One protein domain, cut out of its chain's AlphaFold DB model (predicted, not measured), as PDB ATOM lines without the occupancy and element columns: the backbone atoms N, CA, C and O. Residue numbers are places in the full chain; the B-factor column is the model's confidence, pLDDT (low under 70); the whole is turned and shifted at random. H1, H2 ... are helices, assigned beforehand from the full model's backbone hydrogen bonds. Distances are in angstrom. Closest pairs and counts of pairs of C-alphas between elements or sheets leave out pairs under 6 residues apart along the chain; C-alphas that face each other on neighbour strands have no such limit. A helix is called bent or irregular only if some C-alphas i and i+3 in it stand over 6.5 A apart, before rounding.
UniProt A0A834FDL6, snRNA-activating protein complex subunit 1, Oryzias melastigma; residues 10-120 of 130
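What this domain is: This is residues 10 to 120 of the 130 residues of the protein "snRNA-activating protein complex subunit 1" of Oryzias melastigma (UniProt A0A834FDL6). Two long helices, H3 and H4, fold back on each other as a hairpin that makes the core, and the longest helix, H1, crosses over one side of it, meeting H3 near its start and H4 near its end. H2 turns back from the end of H1, while the short helix H5 lies out on the side of the hairpin opposite to H1 and touches no helix. The printed part has 111 residues with five named helices, H1 to H5 in that order, and no named strand; the class is all helix. The whole is compact, with a radius of gyration of the C-alphas of 13.7 A and spans of 38 by 35 by 24 A.

Where its parts are: H1, residues 10 to 29, begins at C-alpha 10 (49.475, 41.759, -23.660) and is 28.5 A long from first to last C-alpha. It is irregular, but only just: C-alphas 11 and 14 are 6.7 A apart. H2 is residues 35 to 44. H3, residues 59 to 76, begins at C-alpha 59 (37.252, 32.387, -22.831) and is 25.9 A long; H4, residues 82 to 98, is 24.2 A long. H5, residues 111 to 118, ends at C-alpha 118 (27.470, 62.812, -30.334) and is also only just irregular, C-alphas 112 and 115 being 6.8 A apart.

How they stand to each other: H1 and H4 are the hubs, each touching three helices, and the helix packing is mostly crossed, with one shallow tilt among five pairs. With residues 23 to 27 alone H1 touches H2, at a steep tilt of 53 degrees, opposite ways; the closest C-alphas, of Phe 27 and Phe 38, are 6.3 A apart. With residues 12 to 17 alone it touches H3, the same way, at a tilt of 36 degrees that is only just steep; the closest C-alphas are those of Tyr 13 and Leu 67, 7.0 A. With residues 24 to 28 alone it touches H4 at a steep tilt of 52 degrees, opposite ways, the C-alphas of Leu 24 and Ile 84 coming closest at 6.2 A. H2 and H4 only just touch, with 3 pairs of C-alphas within 8 A, the closest those of Phe 38 and Gly 87 at 7.1 A. H3 and H4 form a helical hairpin, opposite ways at a shallow tilt of 21 degrees, with the C-alphas of Phe 76 and Arg 85 closest at 4.1 A. H2 and H3 are apart, and H5 is apart from H1, H2, H3 and H4. In H2, H3 and H4 every O i to N i+4 pair is within hydrogen-bond range; in H1 14 of 16 are, and in H5 1 of 4, beside 3 of 5 O i to N i+3 pairs.

The domain as a whole: The two C-alphas farthest apart, of Asp 31 and Asp 57, are 39.3 A apart. The printed part has no cut. The links from H2 to H3, residues 45 to 58, and from H4 to H5, residues 99 to 110, are long; those from H1 to H2 and H3 to H4 are tight. The mean pLDDT of the printed part is 92.2, and residue 10 alone is under 70.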
ATOM      1  N   ASP A  10      48.335  41.154 -22.992       61.81
ATOM      2  CA  ASP A  10      49.475  41.759 -23.660       61.81
ATOM      3  C   ASP A  10      49.869  40.949 -24.898       61.81
ATOM      4  O   ASP A  10      50.162  41.539 -25.930       61.81
ATOM      5  N   PHE A  11      49.720  39.614 -24.848       73.12
ATOM      6  CA  PHE A  11      50.051  38.716 -25.965       73.12
ATOM      7  C   PHE A  11      49.332  39.076 -27.271       73.12
ATOM      8  O   PHE A  11      49.938  39.059 -28.333       73.12
ATOM      9  N   PHE A  12      48.043  39.409 -27.194       78.25
ATOM     10  CA  PHE A  12      47.260  39.778 -28.375       78.25
ATOM     11  C   PHE A  12      47.201  41.283 -28.614       78.25
ATOM     12  O   PHE A  12      46.827  41.706 -29.704       78.25
ATOM     13  N   TYR A  13      47.487  42.097 -27.598       84.19
ATOM     14  CA  TYR A  13      47.265  43.537 -27.675       84.19
ATOM     15  C   TYR A  13      48.244  44.214 -28.614       84.19
ATOM     16  O   TYR A  13      47.808  45.011 -29.440       84.19
ATOM     17  N   GLU A  14      49.529  43.899 -28.492       89.19
ATOM     18  CA  GLU A  14      50.566  44.500 -29.324       89.19
ATOM     19  C   GLU A  14      50.421  44.075 -30.797       89.19
ATOM     20  O   GLU A  14      50.189  44.974 -31.607       89.19
ATOM     21  N   PRO A  15      50.341  42.772 -31.155       91.50
ATOM     22  CA  PRO A  15      50.188  42.366 -32.558       91.50
ATOM     23  C   PRO A  15      48.924  42.926 -33.220       91.50
ATOM     24  O   PRO A  15      48.974  43.500 -34.303       91.50
ATOM     25  N   LEU A  16      47.776  42.844 -32.534       92.56
ATOM     26  CA  LEU A  16      46.525  43.378 -33.074       92.56
ATOM     27  C   LEU A  16      46.583  44.899 -33.249       92.56
ATOM     28  O   LEU A  16      45.975  45.442 -34.168       92.56
ATOM     29  N   THR A  17      47.254  45.597 -32.335       93.56
ATOM     30  CA  THR A  17      47.413  47.047 -32.433       93.56
ATOM     31  C   THR A  17      48.269  47.410 -33.640       93.56
ATOM     32  O   THR A  17      47.849  48.275 -34.402       93.56
ATOM     33  N   GLU A  18      49.398  46.733 -33.847       95.00
ATOM     34  CA  GLU A  18      50.276  46.948 -35.002       95.00
ATOM     35  C   GLU A  18      49.546  46.703 -36.326       95.00
ATOM     36  O   GLU A  18      49.598  47.543 -37.226       95.00
ATOM     37  N   ASP A  19      48.788  45.609 -36.426       95.44
ATOM     38  CA  ASP A  19      48.006  45.299 -37.624       95.44
ATOM     39  C   ASP A  19      46.949  46.378 -37.896       95.44
ATOM     40  O   ASP A  19      46.744  46.809 -39.038       95.44
ATOM     41  N   VAL A  20      46.256  46.841 -36.848       97.06
ATOM     42  CA  VAL A  20      45.244  47.898 -36.965       97.06
ATOM     43  C   VAL A  20      45.891  49.226 -37.360       97.06
ATOM     44  O   VAL A  20      45.335  49.950 -38.186       97.06
ATOM     45  N   GLU A  21      47.062  49.552 -36.818       96.81
ATOM     46  CA  GLU A  21      47.829  50.744 -37.188       96.81
ATOM     47  C   GLU A  21      48.310  50.672 -38.637       96.81
ATOM     48  O   GLU A  21      48.203  51.663 -39.358       96.81
ATOM     49  N   ALA A  22      48.744  49.504 -39.109       97.12
ATOM     50  CA  ALA A  22      49.100  49.291 -40.506       97.12
ATOM     51  C   ALA A  22      47.888  49.477 -41.434       97.12
ATOM     52  O   ALA A  22      47.989  50.160 -42.459       97.12
ATOM     53  N   LEU A  23      46.727  48.924 -41.066       97.56
ATOM     54  CA  LEU A  23      45.481  49.091 -41.816       97.56
ATOM     55  C   LEU A  23      45.061  50.558 -41.880       97.56
ATOM     56  O   LEU A  23      44.802  51.087 -42.963       97.56
ATOM     57  N   LEU A  24      45.008  51.232 -40.731       97.31
ATOM     58  CA  LEU A  24      44.586  52.626 -40.641       97.31
ATOM     59  C   LEU A  24      45.608  53.582 -41.264       97.31
ATOM     60  O   LEU A  24      45.208  54.576 -41.863       97.31
ATOM     61  N   GLY A  25      46.901  53.267 -41.197       97.00
ATOM     62  CA  GLY A  25      47.962  54.014 -41.865       97.00
ATOM     63  C   GLY A  25      47.828  53.962 -43.387       97.00
ATOM     64  O   GLY A  25      47.871  55.002 -44.042       97.00
ATOM     65  N   ARG A  26      47.566  52.776 -43.958       97.62
ATOM     66  CA  ARG A  26      47.240  52.642 -45.392       97.62
ATOM     67  C   ARG A  26      45.949  53.367 -45.741       97.62
ATOM     68  O   ARG A  26      45.891  54.040 -46.762       97.62
ATOM     69  N   PHE A  27      44.929  53.267 -44.889       97.44
ATOM     70  CA  PHE A  27      43.667  53.968 -45.101       97.44
ATOM     71  C   PHE A  27      43.873  55.481 -45.134       97.44
ATOM     72  O   PHE A  27      43.368  56.129 -46.045       97.44
ATOM     73  N   GLN A  28      44.679  56.026 -44.222       96.12
ATOM     74  CA  GLN A  28      45.020  57.443 -44.185       96.12
ATOM     75  C   GLN A  28      45.671  57.914 -45.492       96.12
ATOM     76  O   GLN A  28      45.276  58.943 -46.024       96.12
ATOM     77  N   GLN A  29      46.582  57.125 -46.070       96.75
ATOM     78  CA  GLN A  29      47.255  57.442 -47.339       96.75
ATOM     79  C   GLN A  29      46.318  57.513 -48.556       96.75
ATOM     80  O   GLN A  29      46.718  58.014 -49.601       96.75
ATOM     81  N   THR A  30      45.085  57.007 -48.453       96.19
ATOM     82  CA  THR A  30      44.111  57.074 -49.556       96.19
ATOM     83  C   THR A  30      43.389  58.417 -49.660       96.19
ATOM     84  O   THR A  30      42.642  58.609 -50.619       96.19
ATOM     85  N   ASP A  31      43.532  59.297 -48.658       92.56
ATOM     86  CA  ASP A  31      42.780  60.556 -48.513       92.56
ATOM     87  C   ASP A  31      41.251  60.400 -48.694       92.56
ATOM     88  O   ASP A  31      40.524  61.343 -49.012       92.56
ATOM     89  N   SER A  32      40.735  59.188 -48.473       93.69
ATOM     90  CA  SER A  32      39.331  58.829 -48.612       93.69
ATOM     91  C   SER A  32      38.764  58.364 -47.281       93.69
ATOM     92  O   SER A  32      39.409  57.658 -46.508       93.69
ATOM     93  N   VAL A  33      37.509  58.732 -47.036       95.19
ATOM     94  CA  VAL A  33      36.721  58.268 -45.886       95.19
ATOM     95  C   VAL A  33      35.656  57.253 -46.294       95.19
ATOM     96  O   VAL A  33      34.770  56.957 -45.505       95.19
ATOM     97  N   ARG A  34      35.698  56.750 -47.532       96.00
ATOM     98  CA  ARG A  34      34.686  55.835 -48.068       96.00
ATOM     99  C   ARG A  34      34.861  54.414 -47.546       96.00
ATOM    100  O   ARG A  34      35.975  53.887 -47.503       96.00
ATOM    101  N   PHE A  35      33.743  53.768 -47.224       95.62
ATOM    102  CA  PHE A  35      33.739  52.394 -46.727       95.62
ATOM    103  C   PHE A  35      34.251  51.393 -47.771       95.62
ATOM    104  O   PHE A  35      34.910  50.416 -47.421       95.62
ATOM    105  N   GLU A  36      34.014  51.634 -49.061       97.31
ATOM    106  CA  GLU A  36      34.497  50.767 -50.141       97.31
ATOM    107  C   GLU A  36      36.032  50.703 -50.168       97.31
ATOM    108  O   GLU A  36      36.605  49.634 -50.368       97.31
ATOM    109  N   VAL A  37      36.700  51.827 -49.890       97.44
ATOM    110  CA  VAL A  37      38.169  51.899 -49.813       97.44
ATOM    111  C   VAL A  37      38.675  51.168 -48.570       97.44
ATOM    112  O   VAL A  37      39.581  50.343 -48.660       97.44
ATOM    113  N   PHE A  38      38.048  51.413 -47.416       97.75
ATOM    114  CA  PHE A  38      38.386  50.718 -46.173       97.75
ATOM    115  C   PHE A  38      38.223  49.195 -46.300       97.75
ATOM    116  O   PHE A  38      39.111  48.436 -45.925       97.75
ATOM    117  N   SER A  39      37.097  48.735 -46.849       96.62
ATOM    118  CA  SER A  39      36.782  47.308 -46.980       96.62
ATOM    119  C   SER A  39      37.641  46.587 -48.026       96.62
ATOM    120  O   SER A  39      37.804  45.368 -47.943       96.62
ATOM    121  N   ALA A  40      38.209  47.304 -49.002       97.31
ATOM    122  CA  ALA A  40      39.262  46.773 -49.862       97.31
ATOM    123  C   ALA A  40      40.541  46.511 -49.052       97.31
ATOM    124  O   ALA A  40      40.994  45.372 -49.002       97.31
ATOM    125  N   LEU A  41      41.030  47.511 -48.308       97.12
ATOM    126  CA  LEU A  41      42.220  47.372 -47.456       97.12
ATOM    127  C   LEU A  41      42.065  46.289 -46.380       97.12
ATOM    128  O   LEU A  41      43.001  45.535 -46.126       97.12
ATOM    129  N   TRP A  42      40.881  46.186 -45.773       96.06
ATOM    130  CA  TRP A  42      40.535  45.130 -44.817       96.06
ATOM    131  C   TRP A  42      40.751  43.730 -45.406       96.06
ATOM    132  O   TRP A  42      41.329  42.860 -44.758       96.06
ATOM    133  N   ARG A  43      40.307  43.507 -46.649       95.94
ATOM    134  CA  ARG A  43      40.479  42.220 -47.335       95.94
ATOM    135  C   ARG A  43      41.922  42.005 -47.779       95.94
ATOM    136  O   ARG A  43      42.430  40.906 -47.594       95.94
ATOM    137  N   ASP A  44      42.585  43.039 -48.287       95.81
ATOM    138  CA  ASP A  44      43.984  42.965 -48.728       95.81
ATOM    139  C   ASP A  44      44.936  42.609 -47.575       95.81
ATOM    140  O   ASP A  44      45.934  41.920 -47.777       95.81
ATOM    141  N   LEU A  45      44.618  43.046 -46.354       93.75
ATOM    142  CA  LEU A  45      45.350  42.705 -45.132       93.75
ATOM    143  C   LEU A  45      44.841  41.429 -44.442       93.75
ATOM    144  O   LEU A  45      45.285  41.120 -43.343       93.75
ATOM    145  N   SER A  46      43.925  40.680 -45.064       93.25
ATOM    146  CA  SER A  46      43.351  39.437 -44.519       93.25
ATOM    147  C   SER A  46      42.713  39.589 -43.127       93.25
ATOM    148  O   SER A  46      42.596  38.625 -42.375       93.25
ATOM    149  N   PHE A  47      42.215  40.783 -42.784       92.00
ATOM    150  CA  PHE A  47      41.570  41.032 -41.488       92.00
ATOM    151  C   PHE A  47      40.263  40.247 -41.298       92.00
ATOM    152  O   PHE A  47      39.794  40.080 -40.173       92.00
ATOM    153  N   SER A  48      39.669  39.732 -42.377       89.50
ATOM    154  CA  SER A  48      38.534  38.803 -42.295       89.50
ATOM    155  C   SER A  48      38.862  37.550 -41.479       89.50
ATOM    156  O   SER A  48      37.976  37.008 -40.823       89.50
ATOM    157  N   ASP A  49      40.135  37.153 -41.459       90.31
ATOM    158  CA  ASP A  49      40.627  35.960 -40.775       90.31
ATOM    159  C   ASP A  49      41.247  36.290 -39.407       90.31
ATOM    160  O   ASP A  49      41.844  35.428 -38.770       90.31
ATOM    161  N   VAL A  50      41.069  37.516 -38.894       91.06
ATOM    162  CA  VAL A  50      41.649  37.969 -37.612       91.06
ATOM    163  C   VAL A  50      41.222  37.105 -36.416       91.06
ATOM    164  O   VAL A  50      41.930  37.011 -35.418       91.06
ATOM    165  N   PHE A  51      40.056  36.464 -36.508       89.75
ATOM    166  CA  PHE A  51      39.521  35.561 -35.487       89.75
ATOM    167  C   PHE A  51      39.753  34.078 -35.805       89.75
ATOM    168  O   PHE A  51      39.251  33.209 -35.086       89.75
ATOM    169  N   TRP A  52      40.466  33.768 -36.888       88.69
ATOM    170  CA  TRP A  52      40.670  32.399 -37.335       88.69
ATOM    171  C   TRP A  52      41.415  31.571 -36.285       88.69
ATOM    172  O   TRP A  52      42.358  32.032 -35.646       88.69
ATOM    173  N   GLY A  53      40.972  30.328 -36.090       84.94
ATOM    174  CA  GLY A  53      41.545  29.413 -35.097       84.94
ATOM    175  C   GLY A  53      41.048  29.617 -33.661       84.94
ATOM    176  O   GLY A  53      41.342  28.788 -32.803       84.94
ATOM    177  N   LEU A  54      40.251  30.656 -33.387       85.81
ATOM    178  CA  LEU A  54      39.648  30.863 -32.072       85.81
ATOM    179  C   LEU A  54      38.303  30.139 -31.963       85.81
ATOM    180  O   LEU A  54      37.348  30.443 -32.676       85.81
ATOM    181  N   SER A  55      38.197  29.213 -31.010       81.69
ATOM    182  CA  SER A  55      36.936  28.519 -30.732       81.69
ATOM    183  C   SER A  55      35.880  29.496 -30.174       81.69
ATOM    184  O   SER A  55      36.150  30.119 -29.142       81.69
ATOM    185  N   PRO A  56      34.673  29.600 -30.770       75.94
ATOM    186  CA  PRO A  56      33.602  30.537 -30.386       75.94
ATOM    187  C   PRO A  56      33.269  30.615 -28.889       75.94
ATOM    188  O   PRO A  56      33.096  31.703 -28.332       75.94
ATOM    189  N   ASP A  57      33.226  29.457 -28.229       76.19
ATOM    190  CA  ASP A  57      32.836  29.327 -26.822       76.19
ATOM    191  C   ASP A  57      34.018  29.461 -25.850       76.19
ATOM    192  O   ASP A  57      33.852  29.394 -24.629       76.19
ATOM    193  N   SER A  58      35.232  29.678 -26.366       85.12
ATOM    194  CA  SER A  58      36.417  29.822 -25.528       85.12
ATOM    195  C   SER A  58      36.452  31.177 -24.814       85.12
ATOM    196  O   SER A  58      36.061  32.232 -25.330       85.12
ATOM    197  N   SER A  59      36.979  31.164 -23.590       86.25
ATOM    198  CA  SER A  59      37.252  32.387 -22.831       86.25
ATOM    199  C   SER A  59      38.257  33.293 -23.555       86.25
ATOM    200  O   SER A  59      38.161  34.519 -23.443       86.25
ATOM    201  N   GLU A  60      39.160  32.689 -24.328       86.31
ATOM    202  CA  GLU A  60      40.151  33.332 -25.184       86.31
ATOM    203  C   GLU A  60      39.498  34.104 -26.331       86.31
ATOM    204  O   GLU A  60      39.683  35.319 -26.403       86.31
ATOM    205  N   ALA A  61      38.632  33.470 -27.132       88.19
ATOM    206  CA  ALA A  61      37.901  34.133 -28.212       88.19
ATOM    207  C   ALA A  61      37.117  35.341 -27.694       88.19
ATOM    208  O   ALA A  61      37.247  36.454 -28.203       88.19
ATOM    209  N   ARG A  62      36.364  35.166 -26.599       91.12
ATOM    210  CA  ARG A  62      35.611  36.268 -25.979       91.12
ATOM    211  C   ARG A  62      36.531  37.381 -25.474       91.12
ATOM    212  O   ARG A  62      36.126  38.543 -25.436       91.12
ATOM    213  N   ARG A  63      37.738  37.057 -25.012       88.94
ATOM    214  CA  ARG A  63      38.710  38.046 -24.537       88.94
ATOM    215  C   ARG A  63      39.341  38.809 -25.694       88.94
ATOM    216  O   ARG A  63      39.395  40.033 -25.611       88.94
ATOM    217  N   PHE A  64      39.727  38.116 -26.755       91.38
ATOM    218  CA  PHE A  64      40.262  38.714 -27.969       91.38
ATOM    219  C   PHE A  64      39.226  39.608 -28.662       91.38
ATOM    220  O   PHE A  64      39.519  40.751 -28.982       91.38
ATOM    221  N   CYS A  65      37.962  39.185 -28.740       93.31
ATOM    222  CA  CYS A  65      36.871  40.036 -29.225       93.31
ATOM    223  C   CYS A  65      36.724  41.325 -28.398       93.31
ATOM    224  O   CYS A  65      36.576  42.411 -28.953       93.31
ATOM    225  N   ARG A  66      36.791  41.241 -27.058       93.25
ATOM    226  CA  ARG A  66      36.769  42.444 -26.202       93.25
ATOM    227  C   ARG A  66      37.952  43.364 -26.486       93.25
ATOM    228  O   ARG A  66      37.772  44.577 -26.442       93.25
ATOM    229  N   LEU A  67      39.125  42.789 -26.735       93.56
ATOM    230  CA  LEU A  67      40.335  43.525 -27.071       93.56
ATOM    231  C   LEU A  67      40.178  44.250 -28.409       93.56
ATOM    232  O   LEU A  67      40.318  45.464 -28.437       93.56
ATOM    233  N   ALA A  68      39.764  43.547 -29.465       94.94
ATOM    234  CA  ALA A  68      39.537  44.115 -30.792       94.94
ATOM    235  C   ALA A  68      38.515  45.258 -30.782       94.94
ATOM    236  O   ALA A  68      38.784  46.344 -31.296       94.94
ATOM    237  N   LEU A  69      37.373  45.063 -30.112       95.75
ATOM    238  CA  LEU A  69      36.356  46.109 -29.980       95.75
ATOM    239  C   LEU A  69      36.881  47.318 -29.186       95.75
ATOM    240  O   LEU A  69      36.568  48.455 -29.533       95.75
ATOM    241  N   ALA A  70      37.687  47.099 -28.141       95.00
ATOM    242  CA  ALA A  70      38.298  48.185 -27.374       95.00
ATOM    243  C   ALA A  70      39.366  48.941 -28.184       95.00
ATOM    244  O   ALA A  70      39.407  50.170 -28.133       95.00
ATOM    245  N   THR A  71      40.184  48.231 -28.965       95.56
ATOM    246  CA  THR A  71      41.177  48.821 -29.871       95.56
ATOM    247  C   THR A  71      40.497  49.681 -30.933       95.56
ATOM    248  O   THR A  71      40.899  50.824 -31.137       95.56
ATOM    249  N   ALA A  72      39.408  49.206 -31.544       96.69
ATOM    250  CA  ALA A  72      38.645  49.993 -32.512       96.69
ATOM    251  C   ALA A  72      38.049  51.274 -31.900       96.69
ATOM    252  O   ALA A  72      38.176  52.356 -32.474       96.69
ATOM    253  N   VAL A  73      37.476  51.176 -30.692       96.19
ATOM    254  CA  VAL A  73      36.991  52.343 -29.936       96.19
ATOM    255  C   VAL A  73      38.121  53.340 -29.665       96.19
ATOM    256  O   VAL A  73      37.909  54.542 -29.792       96.19
ATOM    257  N   ARG A  74      39.328  52.867 -29.333       95.00
ATOM    258  CA  ARG A  74      40.491  53.735 -29.104       95.00
ATOM    259  C   ARG A  74      40.792  54.599 -30.329       95.00
ATOM    260  O   ARG A  74      40.969  55.798 -30.162       95.00
ATOM    261  N   PHE A  75      40.805  54.020 -31.532       96.00
ATOM    262  CA  PHE A  75      41.058  54.759 -32.782       96.00
ATOM    263  C   PHE A  75      39.906  55.677 -33.206       96.00
ATOM    264  O   PHE A  75      40.128  56.676 -33.886       96.00
ATOM    265  N   PHE A  76      38.677  55.377 -32.782       95.62
ATOM    266  CA  PHE A  76      37.518  56.240 -33.010       95.62
ATOM    267  C   PHE A  76      37.545  57.535 -32.171       95.62
ATOM    268  O   PHE A  76      36.983  58.558 -32.575       95.62
ATOM    269  N   LEU A  77      38.172  57.519 -30.994       92.88
ATOM    270  CA  LEU A  77      38.200  58.657 -30.072       92.88
ATOM    271  C   LEU A  77      39.351  59.640 -30.390       92.88
ATOM    272  O   LEU A  77      40.302  59.281 -31.075       92.88
ATOM    273  N   PRO A  78      39.299  60.904 -29.928       90.88
ATOM    274  CA  PRO A  78      40.442  61.822 -30.019       90.88
ATOM    275  C   PRO A  78      41.709  61.233 -29.363       90.88
ATOM    276  O   PRO A  78      41.582  60.465 -28.406       90.88
ATOM    277  N   PRO A  79      42.929  61.592 -29.820       93.50
ATOM    278  CA  PRO A  79      43.289  62.752 -30.649       93.50
ATOM    279  C   PRO A  79      43.423  62.468 -32.158       93.50
ATOM    280  O   PRO A  79      44.003  63.276 -32.881       93.50
ATOM    281  N   TYR A  80      42.929  61.330 -32.648       93.94
ATOM    282  CA  TYR A  80      43.120  60.941 -34.045       93.94
ATOM    283  C   TYR A  80      42.396  61.861 -35.047       93.94
ATOM    284  O   TYR A  80      41.393  62.507 -34.728       93.94
ATOM    285  N   SER A  81      42.906  61.898 -36.283       93.44
ATOM    286  CA  SER A  81      42.321  62.672 -37.384       93.44
ATOM    287  C   SER A  81      40.916  62.179 -37.747       93.44
ATOM    288  O   SER A  81      40.551  61.043 -37.451       93.44
ATOM    289  N   TYR A  82      40.122  63.008 -38.434       93.56
ATOM    290  CA  TYR A  82      38.772  62.622 -38.867       93.56
ATOM    291  C   TYR A  82      38.766  61.303 -39.654       93.56
ATOM    292  O   TYR A  82      37.967  60.422 -39.360       93.56
ATOM    293  N   GLN A  83      39.698  61.138 -40.594       95.06
ATOM    294  CA  GLN A  83      39.803  59.929 -41.410       95.06
ATOM    295  C   GLN A  83      40.138  58.687 -40.577       95.06
ATOM    296  O   GLN A  83      39.476  57.662 -40.731       95.06
ATOM    297  N   ILE A  84      41.095  58.780 -39.647       96.69
ATOM    298  CA  ILE A  84      41.425  57.671 -38.740       96.69
ATOM    299  C   ILE A  84      40.236  57.333 -37.844       96.69
ATOM    300  O   ILE A  84      39.924  56.160 -37.663       96.69
ATOM    301  N   ARG A  85      39.515  58.341 -37.340       96.62
ATOM    302  CA  ARG A  85      38.313  58.133 -36.523       96.62
ATOM    303  C   ARG A  85      37.194  57.455 -37.314       96.62
ATOM    304  O   ARG A  85      36.560  56.543 -36.789       96.62
ATOM    305  N   THR A  86      36.992  57.824 -38.581       96.88
ATOM    306  CA  THR A  86      36.084  57.108 -39.496       96.88
ATOM    307  C   THR A  86      36.533  55.661 -39.697       96.88
ATOM    308  O   THR A  86      35.712  54.751 -39.618       96.88
ATOM    309  N   GLY A  87      37.836  55.422 -39.864       97.31
ATOM    310  CA  GLY A  87      38.403  54.073 -39.892       97.31
ATOM    311  C   GLY A  87      38.144  53.297 -38.593       97.31
ATOM    312  O   GLY A  87      37.745  52.139 -38.642       97.31
ATOM    313  N   GLY A  88      38.267  53.942 -37.431       97.00
ATOM    314  CA  GLY A  88      37.904  53.388 -36.124       97.00
ATOM    315  C   GLY A  88      36.434  52.970 -36.042       97.00
ATOM    316  O   GLY A  88      36.130  51.875 -35.570       97.00
ATOM    317  N   LEU A  89      35.519  53.786 -36.577       96.44
ATOM    318  CA  LEU A  89      34.098  53.436 -36.688       96.44
ATOM    319  C   LEU A  89      33.883  52.208 -37.591       96.44
ATOM    320  O   LEU A  89      33.092  51.324 -37.257       96.44
ATOM    321  N   TYR A  90      34.603  52.119 -38.708       97.62
ATOM    322  CA  TYR A  90      34.540  50.955 -39.590       97.62
ATOM    323  C   TYR A  90      35.117  49.695 -38.946       97.62
ATOM    324  O   TYR A  90      34.527  48.628 -39.093       97.62
ATOM    325  N   LEU A  91      36.191  49.807 -38.164       97.56
ATOM    326  CA  LEU A  91      36.725  48.704 -37.362       97.56
ATOM    327  C   LEU A  91      35.724  48.239 -36.301       97.56
ATOM    328  O   LEU A  91      35.536  47.039 -36.122       97.56
ATOM    329  N   MET A  92      35.050  49.171 -35.618       96.25
ATOM    330  CA  MET A  92      34.005  48.851 -34.640       96.25
ATOM    331  C   MET A  92      32.890  48.025 -35.286       96.25
ATOM    332  O   MET A  92      32.466  47.020 -34.718       96.25
ATOM    333  N   PHE A  93      32.446  48.430 -36.479       96.06
ATOM    334  CA  PHE A  93      31.472  47.685 -37.273       96.06
ATOM    335  C   PHE A  93      32.016  46.314 -37.699       96.06
ATOM    336  O   PHE A  93      31.388  45.294 -37.420       96.06
ATOM    337  N   ALA A  94      33.199  46.275 -38.318       95.94
ATOM    338  CA  ALA A  94      33.796  45.057 -38.849       95.94
ATOM    339  C   ALA A  94      34.007  44.009 -37.750       95.94
ATOM    340  O   ALA A  94      33.452  42.920 -37.848       95.94
ATOM    341  N   PHE A  95      34.694  44.353 -36.654       96.00
ATOM    342  CA  PHE A  95      34.922  43.427 -35.542       96.00
ATOM    343  C   PHE A  95      33.631  42.981 -34.860       96.00
ATOM    344  O   PHE A  95      33.544  41.845 -34.402       96.00
ATOM    345  N   PHE A  96      32.615  43.846 -34.771       95.31
ATOM    346  CA  PHE A  96      31.338  43.451 -34.182       95.31
ATOM    347  C   PHE A  96      30.626  42.384 -35.020       95.31
ATOM    348  O   PHE A  96      29.996  41.498 -34.442       95.31
ATOM    349  N   HIS A  97      30.739  42.453 -36.348       93.25
ATOM    350  CA  HIS A  97      30.099  41.514 -37.269       93.25
ATOM    351  C   HIS A  97      30.939  40.271 -37.586       93.25
ATOM    352  O   HIS A  97      30.361  39.252 -37.957       93.25
ATOM    353  N   THR A  98      32.261  40.318 -37.413       92.56
ATOM    354  CA  THR A  98      33.153  39.163 -37.627       92.56
ATOM    355  C   THR A  98      33.492  38.398 -36.348       92.56
ATOM    356  O   THR A  98      34.142  37.358 -36.421       92.56
ATOM    357  N   GLN A  99      33.055  38.865 -35.170       91.81
ATOM    358  CA  GLN A  99      33.367  38.185 -33.912       91.81
ATOM    359  C   GLN A  99      32.798  36.750 -33.854       91.81
ATOM    360  O   GLN A  99      31.616  36.545 -34.138       91.81
ATOM    361  N   PRO A 100      33.577  35.765 -33.375       90.38
ATOM    362  CA  PRO A 100      33.101  34.397 -33.167       90.38
ATOM    363  C   PRO A 100      32.301  34.220 -31.865       90.38
ATOM    364  O   PRO A 100      31.722  33.165 -31.638       90.38
ATOM    365  N   ALA A 101      32.287  35.210 -30.967       88.62
ATOM    366  CA  ALA A 101      31.705  35.058 -29.635       88.62
ATOM    367  C   ALA A 101      30.178  34.854 -29.664       88.62
ATOM    368  O   ALA A 101      29.438  35.707 -30.154       88.62
ATOM    369  N   SER A 102      29.701  33.792 -29.006       83.88
ATOM    370  CA  SER A 102      28.275  33.554 -28.751       83.88
ATOM    371  C   SER A 102      27.970  33.649 -27.244       83.88
ATOM    372  O   SER A 102      28.648  33.004 -26.443       83.88
ATOM    373  N   PRO A 103      27.034  34.508 -26.789       87.81
ATOM    374  CA  PRO A 103      26.389  35.582 -27.546       87.81
ATOM    375  C   PRO A 103      27.380  36.712 -27.908       87.81
ATOM    376  O   PRO A 103      28.382  36.875 -27.184       87.81
ATOM    377  N   PRO A 104      27.072  37.526 -28.946       89.62
ATOM    378  CA  PRO A 104      27.912  38.638 -29.385       89.62
ATOM    379  C   PRO A 104      28.229  39.622 -28.262       89.62
ATOM    380  O   PRO A 104      27.374  40.006 -27.455       89.62
ATOM    381  N   LEU A 105      29.481  40.058 -28.204       93.69
ATOM    382  CA  LEU A 105      29.942  41.050 -27.250       93.69
ATOM    383  C   LEU A 105      29.550  42.446 -27.721       93.69
ATOM    384  O   LEU A 105      29.738  42.821 -28.876       93.69
ATOM    385  N   ARG A 106      29.014  43.232 -26.786       94.12
ATOM    386  CA  ARG A 106      28.639  44.625 -27.032       94.12
ATOM    387  C   ARG A 106      29.874  45.518 -27.038       94.12
ATOM    388  O   ARG A 106      30.754  45.371 -26.187       94.12
ATOM    389  N   ILE A 107      29.868  46.495 -27.934       94.19
ATOM    390  CA  ILE A 107      30.828  47.597 -27.956       94.19
ATOM    391  C   ILE A 107      30.646  48.424 -26.679       94.19
ATOM    392  O   ILE A 107      29.526  48.807 -26.334       94.19
ATOM    393  N   ARG A 108      31.736  48.663 -25.943       93.38
ATOM    394  CA  ARG A 108      31.715  49.412 -24.681       93.38
ATOM    395  C   ARG A 108      32.395  50.761 -24.871       93.38
ATOM    396  O   ARG A 108      33.565  50.807 -25.225       93.38
ATOM    397  N   LEU A 109      31.664  51.826 -24.564       90.88
ATOM    398  CA  LEU A 109      32.154  53.202 -24.521       90.88
ATOM    399  C   LEU A 109      32.054  53.710 -23.083       90.88
ATOM    400  O   LEU A 109      31.098  53.377 -22.376       90.88
ATOM    401  N   ALA A 110      33.040  54.482 -22.622       90.19
ATOM    402  CA  ALA A 110      32.911  55.139 -21.329       90.19
ATOM    403  C   ALA A 110      31.966  56.338 -21.463       90.19
ATOM    404  O   ALA A 110      31.990  57.043 -22.466       90.19
ATOM    405  N   LEU A 111      31.163  56.600 -20.429       91.00
ATOM    406  CA  LEU A 111      30.185  57.694 -20.456       91.00
ATOM    407  C   LEU A 111      30.834  59.061 -20.730       91.00
ATOM    408  O   LEU A 111      30.276  59.874 -21.454       91.00
ATOM    409  N   LYS A 112      32.045  59.288 -20.208       90.06
ATOM    410  CA  LYS A 112      32.833  60.503 -20.469       90.06
ATOM    411  C   LYS A 112      33.175  60.708 -21.953       90.06
ATOM    412  O   LYS A 112      33.320  61.844 -22.383       90.06
ATOM    413  N   ASP A 113      33.283  59.623 -22.719       91.38
ATOM    414  CA  ASP A 113      33.674  59.657 -24.129       91.38
ATOM    415  C   ASP A 113      32.451  59.856 -25.042       91.38
ATOM    416  O   ASP A 113      32.599  60.111 -26.236       91.38
ATOM    417  N   TRP A 114      31.234  59.781 -24.484       89.88
ATOM    418  CA  TRP A 114      29.976  59.934 -25.216       89.88
ATOM    419  C   TRP A 114      29.869  61.282 -25.933       89.88
ATOM    420  O   TRP A 114      29.429  61.338 -27.078       89.88
ATOM    421  N   ALA A 115      30.386  62.350 -25.319       90.88
ATOM    422  CA  ALA A 115      30.430  63.676 -25.931       90.88
ATOM    423  C   ALA A 115      31.186  63.689 -27.276       90.88
ATOM    424  O   ALA A 115      30.856  64.466 -28.165       90.88
ATOM    425  N   HIS A 116      32.183  62.813 -27.459       89.06
ATOM    426  CA  HIS A 116      32.927  62.695 -28.720       89.06
ATOM    427  C   HIS A 116      32.187  61.886 -29.789       89.06
ATOM    428  O   HIS A 116      32.504  62.028 -30.974       89.06
ATOM    429  N   VAL A 117      31.239  61.042 -29.373       88.62
ATOM    430  CA  VAL A 117      30.362  60.260 -30.252       88.62
ATOM    431  C   VAL A 117      29.255  61.157 -30.800       88.62
ATOM    432  O   VAL A 117      29.034  61.169 -32.002       88.62
ATOM    433  N   GLU A 118      28.603  61.952 -29.945       86.56
ATOM    434  CA  GLU A 118      27.470  62.812 -30.334       86.56
ATOM    435  C   GLU A 118      27.829  63.862 -31.392       86.56
ATOM    436  O   GLU A 118      26.989  64.249 -32.202       86.56
ATOM    437  N   VAL A 119      29.079  64.324 -31.397       86.19
ATOM    438  CA  VAL A 119      29.571  65.334 -32.346       86.19
ATOM    439  C   VAL A 119      30.125  64.736 -33.644       86.19
ATOM    440  O   VAL A 119      30.606  65.486 -34.495       86.19
ATOM    441  N   PHE A 120      30.114  63.408 -33.798       85.44
ATOM    442  CA  PHE A 120      30.670  62.701 -34.951       85.44
ATOM    443  C   PHE A 120      29.563  62.032 -35.793       85.44
ATOM    444  O   PHE A 120      28.759  61.287 -35.234       85.44
TER     445      PHE A 120